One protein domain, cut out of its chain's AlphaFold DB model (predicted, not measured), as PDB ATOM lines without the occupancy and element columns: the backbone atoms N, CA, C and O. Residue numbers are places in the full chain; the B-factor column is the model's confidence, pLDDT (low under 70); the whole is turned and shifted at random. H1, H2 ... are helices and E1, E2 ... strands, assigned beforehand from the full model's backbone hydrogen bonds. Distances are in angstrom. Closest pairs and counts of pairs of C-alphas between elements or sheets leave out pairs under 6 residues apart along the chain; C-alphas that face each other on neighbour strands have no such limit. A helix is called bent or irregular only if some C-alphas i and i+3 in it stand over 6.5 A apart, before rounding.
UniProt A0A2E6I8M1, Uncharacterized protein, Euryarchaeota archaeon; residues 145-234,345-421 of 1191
ATOM      1  N   ALA A 145     175.852 125.421 159.535       70.25
ATOM      2  CA  ALA A 145     175.801 124.516 158.389       70.25
ATOM      3  C   ALA A 145     175.643 123.042 158.804       70.25
ATOM      4  O   ALA A 145     174.910 122.303 158.138       70.25
ATOM      5  N   LYS A 146     176.287 122.621 159.903       70.19
ATOM      6  CA  LYS A 146     176.132 121.276 160.482       70.19
ATOM      7  C   LYS A 146     174.735 121.073 161.064       70.19
ATOM      8  O   LYS A 146     174.117 120.046 160.801       70.19
ATOM      9  N   GLU A 147     174.210 122.041 161.804       74.88
ATOM     10  CA  GLU A 147     172.890 121.919 162.431       74.88
ATOM     11  C   GLU A 147     171.760 121.869 161.389       74.88
ATOM     12  O   GLU A 147     170.920 120.968 161.406       74.88
ATOM     13  N   ILE A 148     171.819 122.731 160.369       81.12
ATOM     14  CA  ILE A 148     170.907 122.673 159.217       81.12
ATOM     15  C   ILE A 148     171.060 121.361 158.421       81.12
ATOM     16  O   ILE A 148     170.098 120.907 157.795       81.12
ATOM     17  N   LEU A 149     172.233 120.712 158.432       77.69
ATOM     18  CA  LEU A 149     172.407 119.376 157.848       77.69
ATOM     19  C   LEU A 149     171.720 118.283 158.685       77.69
ATOM     20  O   LEU A 149     171.034 117.443 158.101       77.69
ATOM     21  N   LYS A 150     171.820 118.335 160.019       78.75
ATOM     22  CA  LYS A 150     171.084 117.439 160.928       78.75
ATOM     23  C   LYS A 150     169.569 117.549 160.717       78.75
ATOM     24  O   LYS A 150     168.906 116.547 160.450       78.75
ATOM     25  N   ILE A 151     169.034 118.774 160.691       84.12
ATOM     26  CA  ILE A 151     167.609 119.035 160.413       84.12
ATOM     27  C   ILE A 151     167.200 118.490 159.030       84.12
ATOM     28  O   ILE A 151     166.153 117.858 158.898       84.12
ATOM     29  N   LYS A 152     168.028 118.653 157.983       84.00
ATOM     30  CA  LYS A 152     167.753 118.050 156.660       84.00
ATOM     31  C   LYS A 152     167.635 116.529 156.713       84.00
ATOM     32  O   LYS A 152     166.748 115.999 156.052       84.00
ATOM     33  N   GLN A 153     168.516 115.840 157.441       82.31
ATOM     34  CA  GLN A 153     168.476 114.378 157.541       82.31
ATOM     35  C   GLN A 153     167.202 113.906 158.249       82.31
ATOM     36  O   GLN A 153     166.508 113.036 157.724       82.31
ATOM     37  N   ARG A 154     166.818 114.551 159.359       86.69
ATOM     38  CA  ARG A 154     165.539 114.288 160.043       86.69
ATOM     39  C   ARG A 154     164.328 114.489 159.126       86.69
ATOM     40  O   ARG A 154     163.479 113.609 159.011       86.69
ATOM     41  N   LEU A 155     164.290 115.593 158.374       89.56
ATOM     42  CA  LEU A 155     163.225 115.852 157.395       89.56
ATOM     43  C   LEU A 155     163.262 114.906 156.174       89.56
ATOM     44  O   LEU A 155     162.241 114.726 155.510       89.56
ATOM     45  N   MET A 156     164.398 114.272 155.867       86.56
ATOM     46  CA  MET A 156     164.466 113.195 154.871       86.56
ATOM     47  C   MET A 156     163.885 111.884 155.410       86.56
ATOM     48  O   MET A 156     163.077 111.282 154.704       86.56
ATOM     49  N   ALA A 157     164.206 111.493 156.648       85.56
ATOM     50  CA  ALA A 157     163.595 110.336 157.312       85.56
ATOM     51  C   ALA A 157     162.066 110.498 157.426       85.56
ATOM     52  O   ALA A 157     161.309 109.610 157.039       85.56
ATOM     53  N   TYR A 158     161.604 111.692 157.821       91.94
ATOM     54  CA  TYR A 158     160.187 112.069 157.804       91.94
ATOM     55  C   TYR A 158     159.527 111.803 156.440       91.94
ATOM     56  O   TYR A 158     158.525 111.092 156.348       91.94
ATOM     57  N   ASN A 159     160.119 112.324 155.357       91.00
ATOM     58  CA  ASN A 159     159.605 112.127 154.001       91.00
ATOM     59  C   ASN A 159     159.623 110.646 153.569       91.00
ATOM     60  O   ASN A 159     158.706 110.222 152.871       91.00
ATOM     61  N   GLN A 160     160.622 109.855 153.973       87.44
ATOM     62  CA  GLN A 160     160.704 108.425 153.643       87.44
ATOM     63  C   GLN A 160     159.551 107.616 154.252       87.44
ATOM     64  O   GLN A 160     159.027 106.728 153.583       87.44
ATOM     65  N   THR A 161     159.113 107.941 155.472       87.88
ATOM     66  CA  THR A 161     157.942 107.308 156.108       87.88
ATOM     67  C   THR A 161     156.619 107.827 155.537       87.88
ATOM     68  O   THR A 161     155.715 107.048 155.236       87.88
ATOM     69  N   VAL A 162     156.498 109.146 155.364       93.06
ATOM     70  CA  VAL A 162     155.232 109.820 155.032       93.06
ATOM     71  C   VAL A 162     154.844 109.692 153.558       93.06
ATOM     72  O   VAL A 162     153.693 109.387 153.232       93.06
ATOM     73  N   LEU A 163     155.787 109.942 152.648       93.25
ATOM     74  CA  LEU A 163     155.505 110.099 151.220       93.25
ATOM     75  C   LEU A 163     154.953 108.823 150.541       93.25
ATOM     76  O   LEU A 163     154.048 108.948 149.715       93.25
ATOM     77  N   PRO A 164     155.393 107.587 150.877       92.12
ATOM     78  CA  PRO A 164     154.787 106.371 150.328       92.12
ATOM     79  C   PRO A 164     153.299 106.233 150.679       92.12
ATOM     80  O   PRO A 164     152.516 105.733 149.873       92.12
ATOM     81  N   PHE A 165     152.898 106.688 151.870       92.88
ATOM     82  CA  PHE A 165     151.508 106.658 152.317       92.88
ATOM     83  C   PHE A 165     150.661 107.696 151.569       92.88
ATOM     84  O   PHE A 165     149.640 107.343 150.972       92.88
ATOM     85  N   THR A 166     151.097 108.961 151.539       94.50
ATOM     86  CA  THR A 166     150.323 110.039 150.901       94.50
ATOM     87  C   THR A 166     150.155 109.803 149.400       94.50
ATOM     88  O   THR A 166     149.051 109.969 148.884       94.50
ATOM     89  N   LEU A 167     151.193 109.326 148.704       94.38
ATOM     90  CA  LEU A 167     151.134 109.039 147.267       94.38
ATOM     91  C   LEU A 167     150.182 107.888 146.902       94.38
ATOM     92  O   LEU A 167     149.576 107.934 145.832       94.38
ATOM     93  N   ARG A 168     150.005 106.874 147.766       92.00
ATOM     94  CA  ARG A 168     149.019 105.793 147.537       92.00
ATOM     95  C   ARG A 168     147.580 106.269 147.739       92.00
ATOM     96  O   ARG A 168     146.679 105.806 147.035       92.00
ATOM     97  N   LEU A 169     147.363 107.218 148.654       92.25
ATOM     98  CA  LEU A 169     146.067 107.872 148.853       92.25
ATOM     99  C   LEU A 169     145.696 108.840 147.720       92.25
ATOM    100  O   LEU A 169     144.518 108.975 147.406       92.25
ATOM    101  N   THR A 170     146.680 109.469 147.071       91.81
ATOM    102  CA  THR A 170     146.470 110.414 145.955       91.81
ATOM    103  C   THR A 170     146.803 109.826 144.576       91.81
ATOM    104  O   THR A 170     147.062 110.574 143.634       91.81
ATOM    105  N   MET A 171     146.861 108.497 144.436       89.50
ATOM    106  CA  MET A 171     147.148 107.843 143.151       89.50
ATOM    107  C   MET A 171     146.043 108.168 142.127       89.50
ATOM    108  O   MET A 171     144.881 108.273 142.503       89.50
ATOM    109  N   HIS A 172     146.403 108.335 140.849       87.06
ATOM    110  CA  HIS A 172     145.558 108.801 139.726       87.06
ATOM    111  C   HIS A 172     145.157 110.291 139.730       87.06
ATOM    112  O   HIS A 172     144.655 110.798 138.723       87.06
ATOM    113  N   HIS A 173     145.452 111.034 140.797       87.81
ATOM    114  CA  HIS A 173     145.177 112.473 140.888       87.81
ATOM    115  C   HIS A 173     146.394 113.326 140.509       87.81
ATOM    116  O   HIS A 173     147.539 112.880 140.626       87.81
ATOM    117  N   ASN A 174     146.158 114.561 140.053       90.00
ATOM    118  CA  ASN A 174     147.235 115.504 139.728       90.00
ATOM    119  C   ASN A 174     147.993 115.931 140.996       90.00
ATOM    120  O   ASN A 174     147.375 116.312 141.992       90.00
ATOM    121  N   LEU A 175     149.330 115.909 140.941       92.75
ATOM    122  CA  LEU A 175     150.220 116.183 142.072       92.75
ATOM    123  C   LEU A 175     151.079 117.437 141.853       92.75
ATOM    124  O   LEU A 175     151.527 117.735 140.746       92.75
ATOM    125  N   GLY A 176     151.382 118.128 142.950       92.25
ATOM    126  CA  GLY A 176     152.383 119.185 143.039       92.25
ATOM    127  C   GLY A 176     153.413 118.870 144.122       92.25
ATOM    128  O   GLY A 176     153.040 118.445 145.211       92.25
ATOM    129  N   MET A 177     154.696 119.099 143.848       93.62
ATOM    130  CA  MET A 177     155.796 118.833 144.779       93.62
ATOM    131  C   MET A 177     156.571 120.111 145.073       93.62
ATOM    132  O   MET A 177     157.005 120.816 144.157       93.62
ATOM    133  N   GLY A 178     156.722 120.404 146.362       91.75
ATOM    134  CA  GLY A 178     157.373 121.600 146.872       91.75
ATOM    135  C   GLY A 178     158.728 121.329 147.500       91.75
ATOM    136  O   GLY A 178     158.841 120.465 148.373       91.75
ATOM    137  N   MET A 179     159.736 122.105 147.105       90.81
ATOM    138  CA  MET A 179     161.046 122.121 147.756       90.81
ATOM    139  C   MET A 179     161.361 123.454 148.444       90.81
ATOM    140  O   MET A 179     160.848 124.496 148.043       90.81
ATOM    141  N   TYR A 180     162.271 123.406 149.420       90.75
ATOM    142  CA  TYR A 180     162.927 124.542 150.066       90.75
ATOM    143  C   TYR A 180     164.451 124.393 149.992       90.75
ATOM    144  O   TYR A 180     165.002 123.325 150.276       90.75
ATOM    145  N   SER A 181     165.135 125.473 149.623       86.56
ATOM    146  CA  SER A 181     166.591 125.593 149.637       86.56
ATOM    147  C   SER A 181     167.054 126.262 150.929       86.56
ATOM    148  O   SER A 181     166.827 127.449 151.144       86.56
ATOM    149  N   THR A 182     167.787 125.537 151.775       83.75
ATOM    150  CA  THR A 182     168.379 126.122 152.995       83.75
ATOM    151  C   THR A 182     169.611 126.994 152.708       83.75
ATOM    152  O   THR A 182     170.239 127.476 153.649       83.75
ATOM    153  N   THR A 183     170.038 127.114 151.447       78.44
ATOM    154  CA  THR A 183     171.247 127.859 151.060       78.44
ATOM    155  C   THR A 183     170.915 129.319 150.767       78.44
ATOM    156  O   THR A 183     171.624 130.215 151.212       78.44
ATOM    157  N   ASP A 184     169.820 129.552 150.044       79.56
ATOM    158  CA  ASP A 184     169.377 130.868 149.567       79.56
ATOM    159  C   ASP A 184     167.887 131.147 149.843       79.56
ATOM    160  O   ASP A 184     167.331 132.110 149.322       79.56
ATOM    161  N   GLY A 185     167.227 130.303 150.643       81.75
ATOM    162  CA  GLY A 185     165.837 130.457 151.087       81.75
ATOM    163  C   GLY A 185     164.778 130.147 150.028       81.75
ATOM    164  O   GLY A 185     163.598 130.056 150.362       81.75
ATOM    165  N   LYS A 186     165.165 129.961 148.759       84.00
ATOM    166  CA  LYS A 186     164.214 129.806 147.653       84.00
ATOM    167  C   LYS A 186     163.356 128.555 147.815       84.00
ATOM    168  O   LYS A 186     163.875 127.451 148.011       84.00
ATOM    169  N   THR A 187     162.050 128.707 147.626       84.62
ATOM    170  CA  THR A 187     161.147 127.580 147.387       84.62
ATOM    171  C   THR A 187     160.850 127.396 145.908       84.62
ATOM    172  O   THR A 187     161.080 128.270 145.072       84.62
ATOM    173  N   THR A 188     160.372 126.209 145.547       87.81
ATOM    174  CA  THR A 188     159.871 125.930 144.198       87.81
ATOM    175  C   THR A 188     158.791 124.865 144.277       87.81
ATOM    176  O   THR A 188     159.031 123.776 144.796       87.81
ATOM    177  N   LEU A 189     157.613 125.167 143.732       88.88
ATOM    178  CA  LEU A 189     156.499 124.235 143.586       88.88
ATOM    179  C   LEU A 189     156.367 123.832 142.113       88.88
ATOM    180  O   LEU A 189     155.937 124.631 141.284       88.88
ATOM    181  N   ARG A 190     156.708 122.582 141.782       88.62
ATOM    182  CA  ARG A 190     156.431 122.005 140.457       88.62
ATOM    183  C   ARG A 190     155.078 121.290 140.487       88.62
ATOM    184  O   ARG A 190     154.781 120.593 141.451       88.62
ATOM    185  N   ARG A 191     154.248 121.490 139.457       86.38
ATOM    186  CA  ARG A 191     152.921 120.845 139.256       86.38
ATOM    187  C   ARG A 191     152.773 120.183 137.878       86.38
ATOM    188  O   ARG A 191     151.822 119.442 137.641       86.38
ATOM    189  N   LEU A 192     153.692 120.491 136.968       87.25
ATOM    190  CA  LEU A 192     153.731 120.001 135.598       87.25
ATOM    191  C   LEU A 192     155.052 119.264 135.378       87.25
ATOM    192  O   LEU A 192     156.063 119.587 136.009       87.25
ATOM    193  N   LYS A 193     155.017 118.296 134.470       87.19
ATOM    194  CA  LYS A 193     156.180 117.611 133.916       87.19
ATOM    195  C   LYS A 193     156.996 118.541 133.020       87.19
ATOM    196  O   LYS A 193     156.495 119.570 132.565       87.19
ATOM    197  N   ASP A 194     158.208 118.115 132.668       83.25
ATOM    198  CA  ASP A 194     159.025 118.793 131.648       83.25
ATOM    199  C   ASP A 194     158.335 118.849 130.259       83.25
ATOM    200  O   ASP A 194     158.674 119.701 129.442       83.25
ATOM    201  N   ASP A 195     157.331 117.997 129.990       83.50
ATOM    202  CA  ASP A 195     156.499 118.037 128.770       83.50
ATOM    203  C   ASP A 195     155.243 118.933 128.882       83.50
ATOM    204  O   ASP A 195     154.379 118.918 128.002       83.50
ATOM    205  N   GLY A 196     155.120 119.693 129.975       82.56
ATOM    206  CA  GLY A 196     154.020 120.620 130.241       82.56
ATOM    207  C   GLY A 196     152.714 119.978 130.727       82.56
ATOM    208  O   GLY A 196     151.780 120.708 131.061       82.56
ATOM    209  N   LYS A 197     152.612 118.643 130.804       86.25
ATOM    210  CA  LYS A 197     151.401 117.960 131.296       86.25
ATOM    211  C   LYS A 197     151.381 117.866 132.831       86.25
ATOM    212  O   LYS A 197     152.444 117.859 133.450       86.25
ATOM    213  N   PRO A 198     150.205 117.742 133.477       87.44
ATOM    214  CA  PRO A 198     150.124 117.440 134.907       87.44
ATOM    215  C   PRO A 198     150.881 116.159 135.285       87.44
ATOM    216  O   PRO A 198     150.891 115.181 134.531       87.44
ATOM    217  N   PHE A 199     151.502 116.143 136.465       90.38
ATOM    218  CA  PHE A 199     152.133 114.930 136.986       90.38
ATOM    219  C   PHE A 199     151.125 114.069 137.757       90.38
ATOM    220  O   PHE A 199     150.474 114.550 138.683       90.38
ATOM    221  N   THR A 200     151.043 112.785 137.408       89.88
ATOM    222  CA  THR A 200     150.240 111.764 138.096       89.88
ATOM    223  C   THR A 200     151.076 110.500 138.302       89.88
ATOM    224  O   THR A 200     151.931 110.168 137.476       89.88
ATOM    225  N   LEU A 201     150.817 109.771 139.392       90.69
ATOM    226  CA  LEU A 201     151.285 108.394 139.588       90.69
ATOM    227  C   LEU A 201     150.097 107.453 139.404       90.69
ATOM    228  O   LEU A 201     149.021 107.732 139.928       90.69
ATOM    229  N   ASN A 202     150.280 106.353 138.671       87.00
ATOM    230  CA  ASN A 202     149.172 105.482 138.252       87.00
ATOM    231  C   ASN A 202     149.363 104.000 138.611       87.00
ATOM    232  O   ASN A 202     148.577 103.161 138.183       87.00
ATOM    233  N   ASN A 203     150.436 103.649 139.321       85.88
ATOM    234  CA  ASN A 203     150.714 102.289 139.782       85.88
ATOM    235  C   ASN A 203     151.872 102.286 140.801       85.88
ATOM    236  O   ASN A 203     152.676 103.217 140.864       85.88
ATOM    237  N   GLU A 204     151.988 101.186 141.547       86.81
ATOM    238  CA  GLU A 204     153.033 100.939 142.553       86.81
ATOM    239  C   GLU A 204     154.469 100.949 141.978       86.81
ATOM    240  O   GLU A 204     155.405 101.334 142.672       86.81
ATOM    241  N   LYS A 205     154.675 100.592 140.701       87.75
ATOM    242  CA  LYS A 205     156.004 100.602 140.056       87.75
ATOM    243  C   LYS A 205     156.499 102.030 139.787       87.75
ATOM    244  O   LYS A 205     157.664 102.331 140.047       87.75
ATOM    245  N   ASP A 206     155.632 102.904 139.283       90.06
ATOM    246  CA  ASP A 206     155.949 104.322 139.080       90.06
ATOM    247  C   ASP A 206     156.121 105.038 140.427       90.06
ATOM    248  O   ASP A 206     157.008 105.878 140.564       90.06
ATOM    249  N   LEU A 207     155.345 104.644 141.446       91.38
ATOM    250  CA  LEU A 207     155.518 105.102 142.825       91.38
ATOM    251  C   LEU A 207     156.882 104.689 143.401       91.38
ATOM    252  O   LEU A 207     157.588 105.548 143.922       91.38
ATOM    253  N   ARG A 208     157.312 103.429 143.246       88.75
ATOM    254  CA  ARG A 208     158.657 102.982 143.662       88.75
ATOM    255  C   ARG A 208     159.756 103.764 142.940       88.75
ATOM    256  O   ARG A 208     160.611 104.344 143.598       88.75
ATOM    257  N   LYS A 209     159.672 103.912 141.609       91.62
ATOM    258  CA  LYS A 209     160.602 104.747 140.817       91.62
ATOM    259  C   LYS A 209     160.658 106.200 141.321       91.62
ATOM    260  O   LYS A 209     161.733 106.802 141.343       91.62
ATOM    261  N   PHE A 210     159.521 106.769 141.718       93.38
ATOM    262  CA  PHE A 210     159.441 108.120 142.273       93.38
ATOM    263  C   PHE A 210     160.083 108.210 143.666       93.38
ATOM    264  O   PHE A 210     160.871 109.117 143.917       93.38
ATOM    265  N   LEU A 211     159.820 107.257 144.562       91.94
ATOM    266  CA  LEU A 211     160.472 107.204 145.875       91.94
ATOM    267  C   LEU A 211     161.991 107.006 145.760       91.94
ATOM    268  O   LEU A 211     162.750 107.622 146.504       91.94
ATOM    269  N   ASP A 212     162.445 106.197 144.800       90.44
ATOM    270  CA  ASP A 212     163.858 105.850 144.632       90.44
ATOM    271  C   ASP A 212     164.729 106.925 143.968       90.44
ATOM    272  O   ASP A 212     165.960 106.805 143.989       90.44
ATOM    273  N   SER A 213     164.130 107.967 143.391       92.56
ATOM    274  CA  SER A 213     164.820 108.989 142.595       92.56
ATOM    275  C   SER A 213     164.867 110.359 143.283       92.56
ATOM    276  O   SER A 213     164.110 110.652 144.206       92.56
ATOM    277  N   LYS A 214     165.787 111.227 142.839       91.00
ATOM    278  CA  LYS A 214     165.808 112.655 143.223       91.00
ATOM    279  C   LYS A 214     164.851 113.489 142.367       91.00
ATOM    280  O   LYS A 214     164.315 114.486 142.841       91.00
ATOM    281  N   THR A 215     164.631 113.076 141.122       91.75
ATOM    282  CA  THR A 215     163.693 113.695 140.183       91.75
ATOM    283  C   THR A 215     163.077 112.648 139.258       91.75
ATOM    284  O   THR A 215     163.732 111.672 138.890       91.75
ATOM    285  N   MET A 216     161.827 112.868 138.848       91.88
ATOM    286  CA  MET A 216     161.129 112.044 137.858       91.88
ATOM    287  C   MET A 216     160.237 112.929 136.986       91.88
ATOM    288  O   MET A 216     159.413 113.677 137.502       91.88
ATOM    289  N   ASP A 217     160.413 112.843 135.665       87.88
ATOM    290  CA  ASP A 217     159.687 113.626 134.652       87.88
ATOM    291  C   ASP A 217     159.683 115.146 134.948       87.88
ATOM    292  O   ASP A 217     158.691 115.837 134.716       87.88
ATOM    293  N   GLY A 218     160.771 115.652 135.537       84.25
ATOM    294  CA  GLY A 218     160.928 117.044 135.967       84.25
ATOM    295  C   GLY A 218     160.475 117.345 137.396       84.25
ATOM    296  O   GLY A 218     160.884 118.357 137.961       84.25
ATOM    297  N   MET A 219     159.669 116.495 138.026       90.06
ATOM    298  CA  MET A 219     159.199 116.706 139.398       90.06
ATOM    299  C   MET A 219     160.276 116.348 140.424       90.06
ATOM    300  O   MET A 219     161.045 115.409 140.216       90.06
ATOM    301  N   PHE A 220     160.301 117.058 141.555       91.81
ATOM    302  CA  PHE A 220     161.092 116.662 142.726       91.81
ATOM    303  C   PHE A 220     160.536 115.355 143.296       91.81
ATOM    304  O   PHE A 220     159.325 115.241 143.475       91.81
ATOM    305  N   ALA A 221     161.413 114.387 143.558       91.69
ATOM    306  CA  ALA A 221     161.040 113.016 143.905       91.69
ATOM    307  C   ALA A 221     161.646 112.578 145.259       91.69
ATOM    308  O   ALA A 221     162.291 113.380 145.937       91.69
ATOM    309  N   GLY A 222     161.401 111.340 145.702       88.06
ATOM    310  CA  GLY A 222     161.521 110.934 147.113       88.06
ATOM    311  C   GLY A 222     162.882 111.172 147.781       88.06
ATOM    312  O   GLY A 222     162.929 111.572 148.941       88.06
ATOM    313  N   LYS A 223     163.999 111.015 147.056       88.50
ATOM    314  CA  LYS A 223     165.363 111.245 147.588       88.50
ATOM    315  C   LYS A 223     165.847 112.696 147.450       88.50
ATOM    316  O   LYS A 223     167.038 112.977 147.607       88.50
ATOM    317  N   HIS A 224     164.961 113.640 147.129       89.19
ATOM    318  CA  HIS A 224     165.302 115.054 147.012       89.19
ATOM    319  C   HIS A 224     165.367 115.735 148.390       89.19
ATOM    320  O   HIS A 224     164.343 116.097 148.959       89.19
ATOM    321  N   ALA A 225     166.574 115.992 148.907       80.94
ATOM    322  CA  ALA A 225     166.797 116.575 150.243       80.94
ATOM    323  C   ALA A 225     166.086 117.927 150.506       80.94
ATOM    324  O   ALA A 225     165.853 118.310 151.656       80.94
ATOM    325  N   GLY A 226     165.729 118.659 149.446       85.69
ATOM    326  CA  GLY A 226     164.942 119.889 149.538       85.69
ATOM    327  C   GLY A 226     163.425 119.688 149.655       85.69
ATOM    328  O   GLY A 226     162.741 120.667 149.913       85.69
ATOM    329  N   LEU A 227     162.875 118.485 149.447       91.94
ATOM    330  CA  LEU A 227     161.424 118.223 149.439       91.94
ATOM    331  C   LEU A 227     160.784 118.521 150.810       91.94
ATOM    332  O   LEU A 227     161.357 118.179 151.846       91.94
ATOM    333  N   ARG A 228     159.617 119.179 150.827       91.88
ATOM    334  CA  ARG A 228     158.915 119.586 152.065       91.88
ATOM    335  C   ARG A 228     157.401 119.361 152.059       91.88
ATOM    336  O   ARG A 228     156.833 119.140 153.122       91.88
ATOM    337  N   TYR A 229     156.723 119.453 150.914       91.81
ATOM    338  CA  TYR A 229     155.259 119.353 150.876       91.81
ATOM    339  C   TYR A 229     154.717 118.793 149.564       91.81
ATOM    340  O   TYR A 229     155.251 119.052 148.482       91.81
ATOM    341  N   GLN A 230     153.593 118.087 149.689       94.19
ATOM    342  CA  GLN A 230     152.760 117.608 148.599       94.19
ATOM    343  C   GLN A 230     151.488 118.465 148.504       94.19
ATOM    344  O   GLN A 230     150.723 118.626 149.456       94.19
ATOM    345  N   PHE A 231     151.233 118.979 147.309       92.44
ATOM    346  CA  PHE A 231     149.931 119.482 146.885       92.44
ATOM    347  C   PHE A 231     149.263 118.442 145.979       92.44
ATOM    348  O   PHE A 231     149.954 117.682 145.299       92.44
ATOM    349  N   TRP A 232     147.933 118.394 145.941       92.44
ATOM    350  CA  TRP A 232     147.205 117.509 145.028       92.44
ATOM    351  C   TRP A 232     145.808 118.041 144.690       92.44
ATOM    352  O   TRP A 232     145.262 118.879 145.408       92.44
ATOM    353  N   ASN A 233     145.219 117.549 143.603       88.38
ATOM    354  CA  ASN A 233     143.854 117.881 143.199       88.38
ATOM    355  C   ASN A 233     142.925 116.690 143.454       88.38
ATOM    356  O   ASN A 233     143.014 115.708 142.735       88.38
ATOM    357  N   TYR A 234     141.971 116.811 144.380       86.31
ATOM    358  CA  TYR A 234     140.951 115.775 144.648       86.31
ATOM    359  C   TYR A 234     139.910 115.595 143.522       86.31
ATOM    360  O   TYR A 234     138.996 114.778 143.623       86.31
ATOM    361  N   VAL A 345     145.067 121.330 146.803       89.31
ATOM    362  CA  VAL A 345     145.027 121.364 148.270       89.31
ATOM    363  C   VAL A 345     146.301 120.767 148.852       89.31
ATOM    364  O   VAL A 345     146.895 119.852 148.274       89.31
ATOM    365  N   ARG A 346     146.742 121.284 150.003       91.25
ATOM    366  CA  ARG A 346     147.827 120.667 150.777       91.25
ATOM    367  C   ARG A 346     147.391 119.260 151.190       91.25
ATOM    368  O   ARG A 346     146.297 119.103 151.722       91.25
ATOM    369  N   MET A 347     148.226 118.254 150.951       94.94
ATOM    370  CA  MET A 347     147.977 116.898 151.444       94.94
ATOM    371  C   MET A 347     148.331 116.800 152.936       94.94
ATOM    372  O   MET A 347     149.221 117.513 153.410       94.94
ATOM    373  N   PHE A 348     147.676 115.892 153.664       96.50
ATOM    374  CA  PHE A 348     148.092 115.512 155.017       96.50
ATOM    375  C   PHE A 348     149.594 115.194 155.068       96.50
ATOM    376  O   PHE A 348     150.178 114.728 154.090       96.50
ATOM    377  N   PHE A 349     150.208 115.480 156.212       97.06
ATOM    378  CA  PHE A 349     151.631 115.317 156.525       97.06
ATOM    379  C   PHE A 349     152.596 116.146 155.662       97.06
ATOM    380  O   PHE A 349     153.809 115.990 155.733       97.06
ATOM    381  N   SER A 350     152.081 117.094 154.878       95.69
ATOM    382  CA  SER A 350     152.912 118.100 154.215       95.69
ATOM    383  C   SER A 350     153.340 119.196 155.186       95.69
ATOM    384  O   SER A 350     152.510 119.709 155.936       95.69
ATOM    385  N   LEU A 351     154.608 119.601 155.127       95.44
ATOM    386  CA  LEU A 351     155.177 120.617 156.014       95.44
ATOM    387  C   LEU A 351     154.772 122.038 155.591       95.44
ATOM    388  O   LEU A 351     154.677 122.352 154.399       95.44
ATOM    389  N   HIS A 352     154.575 122.929 156.561       93.38
ATOM    390  CA  HIS A 352     154.135 124.304 156.327       93.38
ATOM    391  C   HIS A 352     155.272 125.228 155.855       93.38
ATOM    392  O   HIS A 352     155.740 126.101 156.580       93.38
ATOM    393  N   TYR A 353     155.694 125.031 154.607       90.81
ATOM    394  CA  TYR A 353     156.695 125.841 153.908       90.81
ATOM    395  C   TYR A 353     156.059 126.715 152.808       90.81
ATOM    396  O   TYR A 353     154.921 126.488 152.378       90.81
ATOM    397  N   GLN A 354     156.816 127.718 152.354       82.69
ATOM    398  CA  GLN A 354     156.385 128.758 151.419       82.69
ATOM    399  C   GLN A 354     156.076 128.227 150.010       82.69
ATOM    400  O   GLN A 354     156.975 127.851 149.264       82.69
ATOM    401  N   ALA A 355     154.804 128.246 149.602       73.44
ATOM    402  CA  ALA A 355     154.388 127.755 148.281       73.44
ATOM    403  C   ALA A 355     154.717 128.710 147.112       73.44
ATOM    404  O   ALA A 355     154.830 128.249 145.976       73.44
ATOM    405  N   ASP A 356     154.866 130.005 147.399       70.31
ATOM    406  CA  ASP A 356     155.123 131.091 146.446       70.31
ATOM    407  C   ASP A 356     156.087 132.109 147.081       70.31
ATOM    408  O   ASP A 356     155.840 132.589 148.191       70.31
ATOM    409  N   ALA A 357     157.168 132.442 146.372       61.44
ATOM    410  CA  ALA A 357     158.199 133.381 146.810       61.44
ATOM    411  C   ALA A 357     157.677 134.815 147.033       61.44
ATOM    412  O   ALA A 357     158.291 135.568 147.782       61.44
ATOM    413  N   ALA A 358     156.541 135.187 146.429       61.19
ATOM    414  CA  ALA A 358     155.882 136.478 146.651       61.19
ATOM    415  C   ALA A 358     154.973 136.510 147.901       61.19
ATOM    416  O   ALA A 358     154.393 137.549 148.216       61.19
ATOM    417  N   SER A 359     154.800 135.386 148.607       67.62
ATOM    418  CA  SER A 359     153.892 135.302 149.756       67.62
ATOM    419  C   SER A 359     154.465 135.959 151.015       67.62
ATOM    420  O   SER A 359     155.543 135.589 151.471       67.62
ATOM    421  N   SER A 360     153.688 136.861 151.620       63.00
ATOM    422  CA  SER A 360     153.954 137.480 152.927       63.00
ATOM    423  C   SER A 360     153.343 136.727 154.121       63.00
ATOM    424  O   SER A 360     153.392 137.231 155.240       63.00
ATOM    425  N   LYS A 361     152.745 135.540 153.917       75.00
ATOM    426  CA  LYS A 361     152.278 134.700 155.036       75.00
ATOM    427  C   LYS A 361     153.492 134.185 155.824       75.00
ATOM    428  O   LYS A 361     154.512 133.847 155.231       75.00
ATOM    429  N   GLU A 362     153.377 134.080 157.145       78.75
ATOM    430  CA  GLU A 362     154.382 133.372 157.943       78.75
ATOM    431  C   GLU A 362     154.300 131.853 157.736       78.75
ATOM    432  O   GLU A 362     153.216 131.277 157.600       78.75
ATOM    433  N   PHE A 363     155.462 131.198 157.758       87.69
ATOM    434  CA  PHE A 363     155.613 129.761 157.555       87.69
ATOM    435  C   PHE A 363     156.271 129.129 158.782       87.69
ATOM    436  O   PHE A 363     157.341 129.552 159.204       87.69
ATOM    437  N   THR A 364     155.623 128.115 159.354       91.88
ATOM    438  CA  THR A 364     156.007 127.482 160.632       91.88
ATOM    439  C   THR A 364     156.763 126.168 160.447       91.88
ATOM    440  O   THR A 364     157.293 125.621 161.402       91.88
ATOM    441  N   GLY A 365     156.753 125.600 159.237       92.06
ATOM    442  CA  GLY A 365     157.315 124.286 158.931       92.06
ATOM    443  C   GLY A 365     156.620 123.080 159.577       92.06
ATOM    444  O   GLY A 365     156.933 121.953 159.197       92.06
ATOM    445  N   LEU A 366     155.654 123.290 160.478       95.50
ATOM    446  CA  LEU A 366     154.852 122.240 161.115       95.50
ATOM    447  C   LEU A 366     154.122 121.366 160.085       95.50
ATOM    448  O   LEU A 366     153.735 121.833 159.011       95.50
ATOM    449  N   ALA A 367     153.917 120.097 160.421       96.75
ATOM    450  CA  ALA A 367     153.216 119.139 159.581       96.75
ATOM    451  C   ALA A 367     151.700 119.386 159.567       96.75
ATOM    452  O   ALA A 367     151.086 119.676 160.592       96.75
ATOM    453  N   ALA A 368     151.061 119.196 158.411       97.12
ATOM    454  CA  ALA A 368     149.607 119.152 158.344       97.12
ATOM    455  C   ALA A 368     149.079 117.841 158.964       97.12
ATOM    456  O   ALA A 368     149.381 116.764 158.457       97.12
ATOM    457  N   ILE A 369     148.287 117.897 160.035       96.81
ATOM    458  CA  ILE A 369     147.856 116.709 160.796       96.81
ATOM    459  C   ILE A 369     146.329 116.569 160.859       96.81
ATOM    460  O   ILE A 369     145.623 117.582 160.888       96.81
ATOM    461  N   PRO A 370     145.791 115.335 160.910       95.31
ATOM    462  CA  PRO A 370     144.399 115.104 161.272       95.31
ATOM    463  C   PRO A 370     144.166 115.414 162.754       95.31
ATOM    464  O   PRO A 370     144.973 115.045 163.606       95.31
ATOM    465  N   VAL A 371     143.042 116.058 163.065       92.56
ATOM    466  CA  VAL A 371     142.662 116.421 164.439       92.56
ATOM    467  C   VAL A 371     141.203 116.014 164.679       92.56
ATOM    468  O   VAL A 371     140.312 116.536 164.009       92.56
ATOM    469  N   PRO A 372     140.898 115.087 165.604       88.56
ATOM    470  CA  PRO A 372     139.515 114.783 165.968       88.56
ATOM    471  C   PRO A 372     138.779 116.022 166.492       88.56
ATOM    472  O   PRO A 372     139.359 116.852 167.184       88.56
ATOM    473  N   ALA A 373     137.470 116.133 166.244       87.12
ATOM    474  CA  ALA A 373     136.684 117.310 166.648       87.12
ATOM    475  C   ALA A 373     136.669 117.586 168.172       87.12
ATOM    476  O   ALA A 373     136.339 118.694 168.582       87.12
ATOM    477  N   ALA A 374     137.026 116.602 169.007       82.00
ATOM    478  CA  ALA A 374     137.197 116.765 170.456       82.00
ATOM    479  C   ALA A 374     138.580 117.319 170.870       82.00
ATOM    480  O   ALA A 374     138.733 117.790 171.994       82.00
ATOM    481  N   ASP A 375     139.563 117.288 169.966       87.06
ATOM    482  CA  ASP A 375     140.953 117.687 170.212       87.06
ATOM    483  C   ASP A 375     141.292 119.070 169.637       87.06
ATOM    484  O   ASP A 375     142.304 119.654 170.009       87.06
ATOM    485  N   VAL A 376     140.433 119.638 168.782       90.50
ATOM    486  CA  VAL A 376     140.633 120.957 168.143       90.50
ATOM    487  C   VAL A 376     140.905 122.077 169.161       90.50
ATOM    488  O   VAL A 376     141.712 122.962 168.883       90.50
ATOM    489  N   MET A 377     140.287 122.021 170.347       89.25
ATOM    490  CA  MET A 377     140.545 122.968 171.446       89.25
ATOM    491  C   MET A 377     141.777 122.609 172.298       89.25
ATOM    492  O   MET A 377     142.334 123.488 172.943       89.25
ATOM    493  N   LYS A 378     142.192 121.334 172.323       86.25
ATOM    494  CA  LYS A 378     143.334 120.833 173.115       86.25
ATOM    495  C   LYS A 378     144.686 120.965 172.406       86.25
ATOM    496  O   LYS A 378     145.716 120.822 173.053       86.25
ATOM    497  N   LEU A 379     144.676 121.120 171.081       87.06
ATOM    498  CA  LEU A 379     145.868 121.026 170.242       87.06
ATOM    499  C   LEU A 379     146.955 122.026 170.670       87.06
ATOM    500  O   LEU A 379     146.692 123.226 170.740       87.06
ATOM    501  N   GLU A 380     148.187 121.553 170.840       87.00
ATOM    502  CA  GLU A 380     149.391 122.374 171.010       87.00
ATOM    503  C   GLU A 380     150.239 122.256 169.729       87.00
ATOM    504  O   GLU A 380     151.004 121.301 169.598       87.00
ATOM    505  N   PRO A 381     150.119 123.173 168.745       86.50
ATOM    506  CA  PRO A 381     150.696 122.976 167.412       86.50
ATOM    507  C   PRO A 381     152.198 122.683 167.389       86.50
ATOM    508  O   PRO A 381     152.632 121.803 166.651       86.50
ATOM    509  N   ILE A 382     152.985 123.381 168.215       82.69
ATOM    510  CA  ILE A 382     154.449 123.234 168.265       82.69
ATOM    511  C   ILE A 382     154.859 121.843 168.783       82.69
ATOM    512  O   ILE A 382     155.892 121.323 168.370       82.69
ATOM    513  N   ARG A 383     154.020 121.202 169.612       83.38
ATOM    514  CA  ARG A 383     154.218 119.830 170.101       83.38
ATOM    515  C   ARG A 383     153.627 118.803 169.138       83.38
ATOM    516  O   ARG A 383     154.331 117.927 168.645       83.38
ATOM    517  N   ASP A 384     152.328 118.919 168.877       86.69
ATOM    518  CA  ASP A 384     151.493 117.879 168.265       86.69
ATOM    519  C   ASP A 384     151.624 117.819 166.737       86.69
ATOM    520  O   ASP A 384     151.345 116.782 166.139       86.69
ATOM    521  N   ALA A 385     152.042 118.916 166.098       93.00
ATOM    522  CA  ALA A 385     152.289 118.996 164.658       93.00
ATOM    523  C   ALA A 385     153.790 119.070 164.311       93.00
ATOM    524  O   ALA A 385     154.149 119.349 163.162       93.00
ATOM    525  N   HIS A 386     154.684 118.823 165.276       92.75
ATOM    526  CA  HIS A 386     156.124 118.758 165.010       92.75
ATOM    527  C   HIS A 386     156.472 117.546 164.129       92.75
ATOM    528  O   HIS A 386     155.921 116.464 164.360       92.75
ATOM    529  N   PRO A 387     157.389 117.672 163.147       92.50
ATOM    530  CA  PRO A 387     157.799 116.550 162.304       92.50
ATOM    531  C   PRO A 387     158.229 115.297 163.083       92.50
ATOM    532  O   PRO A 387     157.815 114.201 162.714       92.50
ATOM    533  N   GLU A 388     158.982 115.431 164.180       87.69
ATOM    534  CA  GLU A 388     159.416 114.286 164.999       87.69
ATOM    535  C   GLU A 388     158.251 113.642 165.763       87.69
ATOM    536  O   GLU A 388     158.111 112.420 165.743       87.69
ATOM    537  N   THR A 389     157.359 114.437 166.371       87.31
ATOM    538  CA  THR A 389     156.161 113.921 167.063       87.31
ATOM    539  C   THR A 389     155.259 113.137 166.112       87.31
ATOM    540  O   THR A 389     154.755 112.066 166.465       87.31
ATOM    541  N   VAL A 390     155.081 113.651 164.891       90.50
ATOM    542  CA  VAL A 390     154.269 113.026 163.839       90.50
ATOM    543  C   VAL A 390     154.951 111.783 163.266       90.50
ATOM    544  O   VAL A 390     154.259 110.805 162.996       90.50
ATOM    545  N   LEU A 391     156.282 111.772 163.134       87.25
ATOM    546  CA  LEU A 391     157.057 110.596 162.724       87.25
ATOM    547  C   LEU A 391     156.970 109.472 163.767       87.25
ATOM    548  O   LEU A 391     156.627 108.342 163.429       87.25
ATOM    549  N   ALA A 392     157.197 109.792 165.044       82.00
ATOM    550  CA  ALA A 392     157.156 108.835 166.152       82.00
ATOM    551  C   ALA A 392     155.768 108.200 166.370       82.00
ATOM    552  O   ALA A 392     155.667 107.097 166.904       82.00
ATOM    553  N   ASN A 393     154.698 108.879 165.947       83.88
ATOM    554  CA  ASN A 393     153.310 108.442 166.115       83.88
ATOM    555  C   ASN A 393     152.585 108.197 164.779       83.88
ATOM    556  O   ASN A 393     151.350 108.176 164.745       83.88
ATOM    557  N   PHE A 394     153.328 108.026 163.680       87.31
ATOM    558  CA  PHE A 394     152.772 108.071 162.326       87.31
ATOM    559  C   PHE A 394     151.628 107.075 162.093       87.31
ATOM    560  O   PHE A 394     150.638 107.434 161.457       87.31
ATOM    561  N   ASP A 395     151.698 105.866 162.662       80.81
ATOM    562  CA  ASP A 395     150.632 104.855 162.573       80.81
ATOM    563  C   ASP A 395     149.262 105.399 163.033       80.81
ATOM    564  O   ASP A 395     148.250 105.194 162.363       80.81
ATOM    565  N   LYS A 396     149.225 106.161 164.137       81.56
ATOM    566  CA  LYS A 396     147.978 106.674 164.735       81.56
ATOM    567  C   LYS A 396     147.377 107.826 163.934       81.56
ATOM    568  O   LYS A 396     146.173 107.847 163.676       81.56
ATOM    569  N   TYR A 397     148.210 108.773 163.496       89.38
ATOM    570  CA  TYR A 397     147.742 109.854 162.625       89.38
ATOM    571  C   TYR A 397     147.309 109.310 161.252       89.38
ATOM    572  O   TYR A 397     146.255 109.683 160.735       89.38
ATOM    573  N   SER A 398     148.104 108.425 160.642       89.94
ATOM    574  CA  SER A 398     147.840 107.899 159.297       89.94
ATOM    575  C   SER A 398     146.590 107.018 159.246       89.94
ATOM    576  O   SER A 398     145.845 107.112 158.271       89.94
ATOM    577  N   ALA A 399     146.271 106.265 160.306       85.00
ATOM    578  CA  ALA A 399     145.030 105.494 160.402       85.00
ATOM    579  C   ALA A 399     143.762 106.359 160.253       85.00
ATOM    580  O   ALA A 399     142.851 105.988 159.508       85.00
ATOM    581  N   LEU A 400     143.713 107.542 160.882       88.06
ATOM    582  CA  LEU A 400     142.583 108.473 160.746       88.06
ATOM    583  C   LEU A 400     142.424 108.975 159.300       88.06
ATOM    584  O   LEU A 400     141.312 108.995 158.769       88.06
ATOM    585  N   VAL A 401     143.534 109.333 158.643       92.50
ATOM    586  CA  VAL A 401     143.526 109.780 157.238       92.50
ATOM    587  C   VAL A 401     143.116 108.635 156.308       92.50
ATOM    588  O   VAL A 401     142.246 108.818 155.457       92.50
ATOM    589  N   ALA A 402     143.686 107.441 156.493       89.88
ATOM    590  CA  ALA A 402     143.355 106.253 155.712       89.88
ATOM    591  C   ALA A 402     141.862 105.915 155.817       89.88
ATOM    592  O   ALA A 402     141.212 105.719 154.792       89.88
ATOM    593  N   LYS A 403     141.296 105.941 157.031       87.12
ATOM    594  CA  LYS A 403     139.870 105.684 157.272       87.12
ATOM    595  C   LYS A 403     138.954 106.697 156.582       87.12
ATOM    596  O   LYS A 403     137.916 106.303 156.049       87.12
ATOM    597  N   PHE A 404     139.324 107.980 156.540       91.00
ATOM    598  CA  PHE A 404     138.583 108.977 155.758       91.00
ATOM    599  C   PHE A 404     138.647 108.685 154.249       91.00
ATOM    600  O   PHE A 404     137.600 108.574 153.610       91.00
ATOM    601  N   PHE A 405     139.847 108.488 153.687       91.25
ATOM    602  CA  PHE A 405     140.034 108.186 152.258       91.25
ATOM    603  C   PHE A 405     139.318 106.893 151.828       91.25
ATOM    604  O   PHE A 405     138.729 106.835 150.748       91.25
ATOM    605  N   ASP A 406     139.295 105.883 152.697       87.25
ATOM    606  CA  ASP A 406     138.573 104.626 152.500       87.25
ATOM    607  C   ASP A 406     137.049 104.780 152.587       87.25
ATOM    608  O   ASP A 406     136.307 104.034 151.940       87.25
ATOM    609  N   THR A 407     136.565 105.744 153.376       87.31
ATOM    610  CA  THR A 407     135.137 106.076 153.494       87.31
ATOM    611  C   THR A 407     134.640 106.791 152.237       87.31
ATOM    612  O   THR A 407     133.576 106.442 151.731       87.31
ATOM    613  N   VAL A 408     135.422 107.734 151.692       88.12
ATOM    614  CA  VAL A 408     135.073 108.478 150.462       88.12
ATOM    615  C   VAL A 408     135.443 107.751 149.159       88.12
ATOM    616  O   VAL A 408     134.951 108.116 148.096       88.12
ATOM    617  N   GLY A 409     136.271 106.703 149.225       85.06
ATOM    618  CA  GLY A 409     136.578 105.823 148.093       85.06
ATOM    619  C   GLY A 409     137.575 106.406 147.088       85.06
ATOM    620  O   GLY A 409     137.283 106.448 145.889       85.06
ATOM    621  N   MET A 410     138.743 106.849 147.565       86.06
ATOM    622  CA  MET A 410     139.800 107.467 146.746       86.06
ATOM    623  C   MET A 410     141.174 106.794 146.873       86.06
ATOM    624  O   MET A 410     141.489 106.135 147.869       86.06
ATOM    625  N   GLY A 411     142.015 107.019 145.865       87.69
ATOM    626  CA  GLY A 411     143.354 106.461 145.748       87.69
ATOM    627  C   GLY A 411     143.348 105.029 145.216       87.69
ATOM    628  O   GLY A 411     142.321 104.499 144.784       87.69
ATOM    629  N   GLN A 412     144.511 104.376 145.281       85.31
ATOM    630  CA  GLN A 412     144.830 103.140 144.541       85.31
ATOM    631  C   GLN A 412     143.844 101.956 144.687       85.31
ATOM    632  O   GLN A 412     143.880 101.024 143.887       85.31
ATOM    633  N   ASP A 413     143.009 101.943 145.732       81.19
ATOM    634  CA  ASP A 413     142.061 100.866 146.060       81.19
ATOM    635  C   ASP A 413     140.690 100.999 145.391       81.19
ATOM    636  O   ASP A 413     139.936 100.025 145.349       81.19
ATOM    637  N   TYR A 414     140.374 102.188 144.882       79.62
ATOM    638  CA  TYR A 414     139.043 102.553 144.393       79.62
ATOM    639  C   TYR A 414     139.070 103.134 142.977       79.62
ATOM    640  O   TYR A 414     138.019 103.327 142.376       79.62
ATOM    641  N   GLU A 415     140.259 103.453 142.466       77.00
ATOM    642  CA  GLU A 415     140.473 104.244 141.258       77.00
ATOM    643  C   GLU A 415     141.558 103.586 140.400       77.00
ATOM    644  O   GLU A 415     142.427 102.879 140.914       77.00
ATOM    645  N   SER A 416     141.497 103.797 139.087       69.81
ATOM    646  CA  SER A 416     142.521 103.374 138.133       69.81
ATOM    647  C   SER A 416     142.642 104.395 136.996       69.81
ATOM    648  O   SER A 416     141.859 105.340 136.912       69.81
ATOM    649  N   ALA A 417     143.607 104.204 136.094       65.25
ATOM    650  CA  ALA A 417     143.816 105.105 134.959       65.25
ATOM    651  C   ALA A 417     142.726 105.020 133.862       65.25
ATOM    652  O   ALA A 417     142.672 105.901 133.008       65.25
ATOM    653  N   GLU A 418     141.882 103.979 133.869       56.03
ATOM    654  CA  GLU A 418     140.883 103.700 132.814       56.03
ATOM    655  C   GLU A 418     139.442 103.514 133.347       56.03
ATOM    656  O   GLU A 418     138.482 103.654 132.591       56.03
ATOM    657  N   ASP A 419     139.285 103.202 134.638       52.47
ATOM    658  CA  ASP A 419     138.018 102.876 135.318       52.47
ATOM    659  C   ASP A 419     138.055 103.402 136.770       52.47
ATOM    660  O   ASP A 419     139.068 103.255 137.459       52.47
ATOM    661  N   ILE A 420     136.971 104.028 137.236       49.59
ATOM    662  CA  ILE A 420     136.904 104.797 138.496       49.59
ATOM    663  C   ILE A 420     135.888 104.212 139.503       49.59
ATOM    664  O   ILE A 420     135.725 104.758 140.598       49.59
ATOM    665  N   GLU A 421     135.183 103.127 139.143       45.53
ATOM    666  CA  GLU A 421     133.959 102.684 139.842       45.53
ATOM    667  C   GLU A 421     133.895 101.177 140.176       45.53
ATOM    668  O   GLU A 421     132.832 100.668 140.534       45.53
TER     669      GLU A 421
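This is residues 145 to 234 and 345 to 421 of the 1191 residues of an uncharacterized protein of Euryarchaeota archaeon (UniProt A0A2E6I8M1). One long, kinked helix, H1, runs between H2 on one side and the helices H4 and H5 on the other, while a small three-stranded sheet comes near it with its edge strand E3. Long loops fill much of the rest, and the free residues 373 to 378 stick out beyond H3. The printed part has 167 residues, under half of them in named elements, with five helices and three strands in the order H1 E1 E2 H2 E3 H3 H4 H5; the class is mixed, helices and strands. The sheet's order is E2 E1 E3, antiparallel throughout. The whole is compact, with a radius of gyration of the C-alphas of 15.9 A and spans of 46 by 42 by 29 A.

H1, residues 145 to 169, is the hub, with a kink of 38 degrees near residue 162; it is irregular, but only just, C-alphas 161 and 164 being 6.7 A apart. H1 only grazes the sheet, with its residues 152 to 167. The hairpin of E1, residues 175 to 180, and E2, residues 187 to 190, is antiparallel, with N 177 and O 190 2.8 A apart, within hydrogen-bond range. H2, residues 204 to 212, touches residues 160 to 167 of H1, opposite ways at a shallow tilt of 3 degrees; the closest C-alphas, of Pro 164 and Leu 211, are 7.3 A apart. E3, residues 227 to 232, is antiparallel to E1, with N 176 and O 231 2.8 A apart, within hydrogen-bond range. E2, H2 and E3 form a split strand-helix-strand unit, two strands running the same way with E1 between them, and its crossover is right-handed. H3, residues 381 to 384, touches no helix. H4, residues 387 to 392, touches residues 154 to 162 of H1 at a steep tilt of 62 degrees, with the closest C-alphas, of Tyr 158 and Leu 391, 6.0 A apart. H5, residues 394 to 408, touches residues 162 to 169 of H1 at a shallow tilt of 32 degrees, the same way; the closest C-alphas, of Leu 169 and Phe 405, are 6.9 A apart. H2 and H5 are apart. Every O i to N i+4 pair is within hydrogen-bond range in H2 and H4, against 19 of 21 in H1 and 10 of 11 in H5; H3 is too short for such a pair.

H1 begins at C-alpha 145, (175.801, 124.516, 158.389), and is 35.4 A long. E1 measures 17.2 A, E2 10.1 A, H2 12.1 A and E3 14.9 A. H3 and H4 are short, and H5, 21.3 A long, ends at C-alpha 408, (135.073, 108.478, 150.462).

The C-alphas farthest apart, of Ala 145 and Glu 421, are 50.7 A apart. Residues 235 to 344 are not printed, and C-alphas 234 and 345 are 7.8 A apart across this cut, which lies in the link from E3 to H3. The links E2 to H2 and H2 to E3 are long. Mean pLDDT of the printed part is 86.2; residues 357 to 360 and 416 to 421 are under 70.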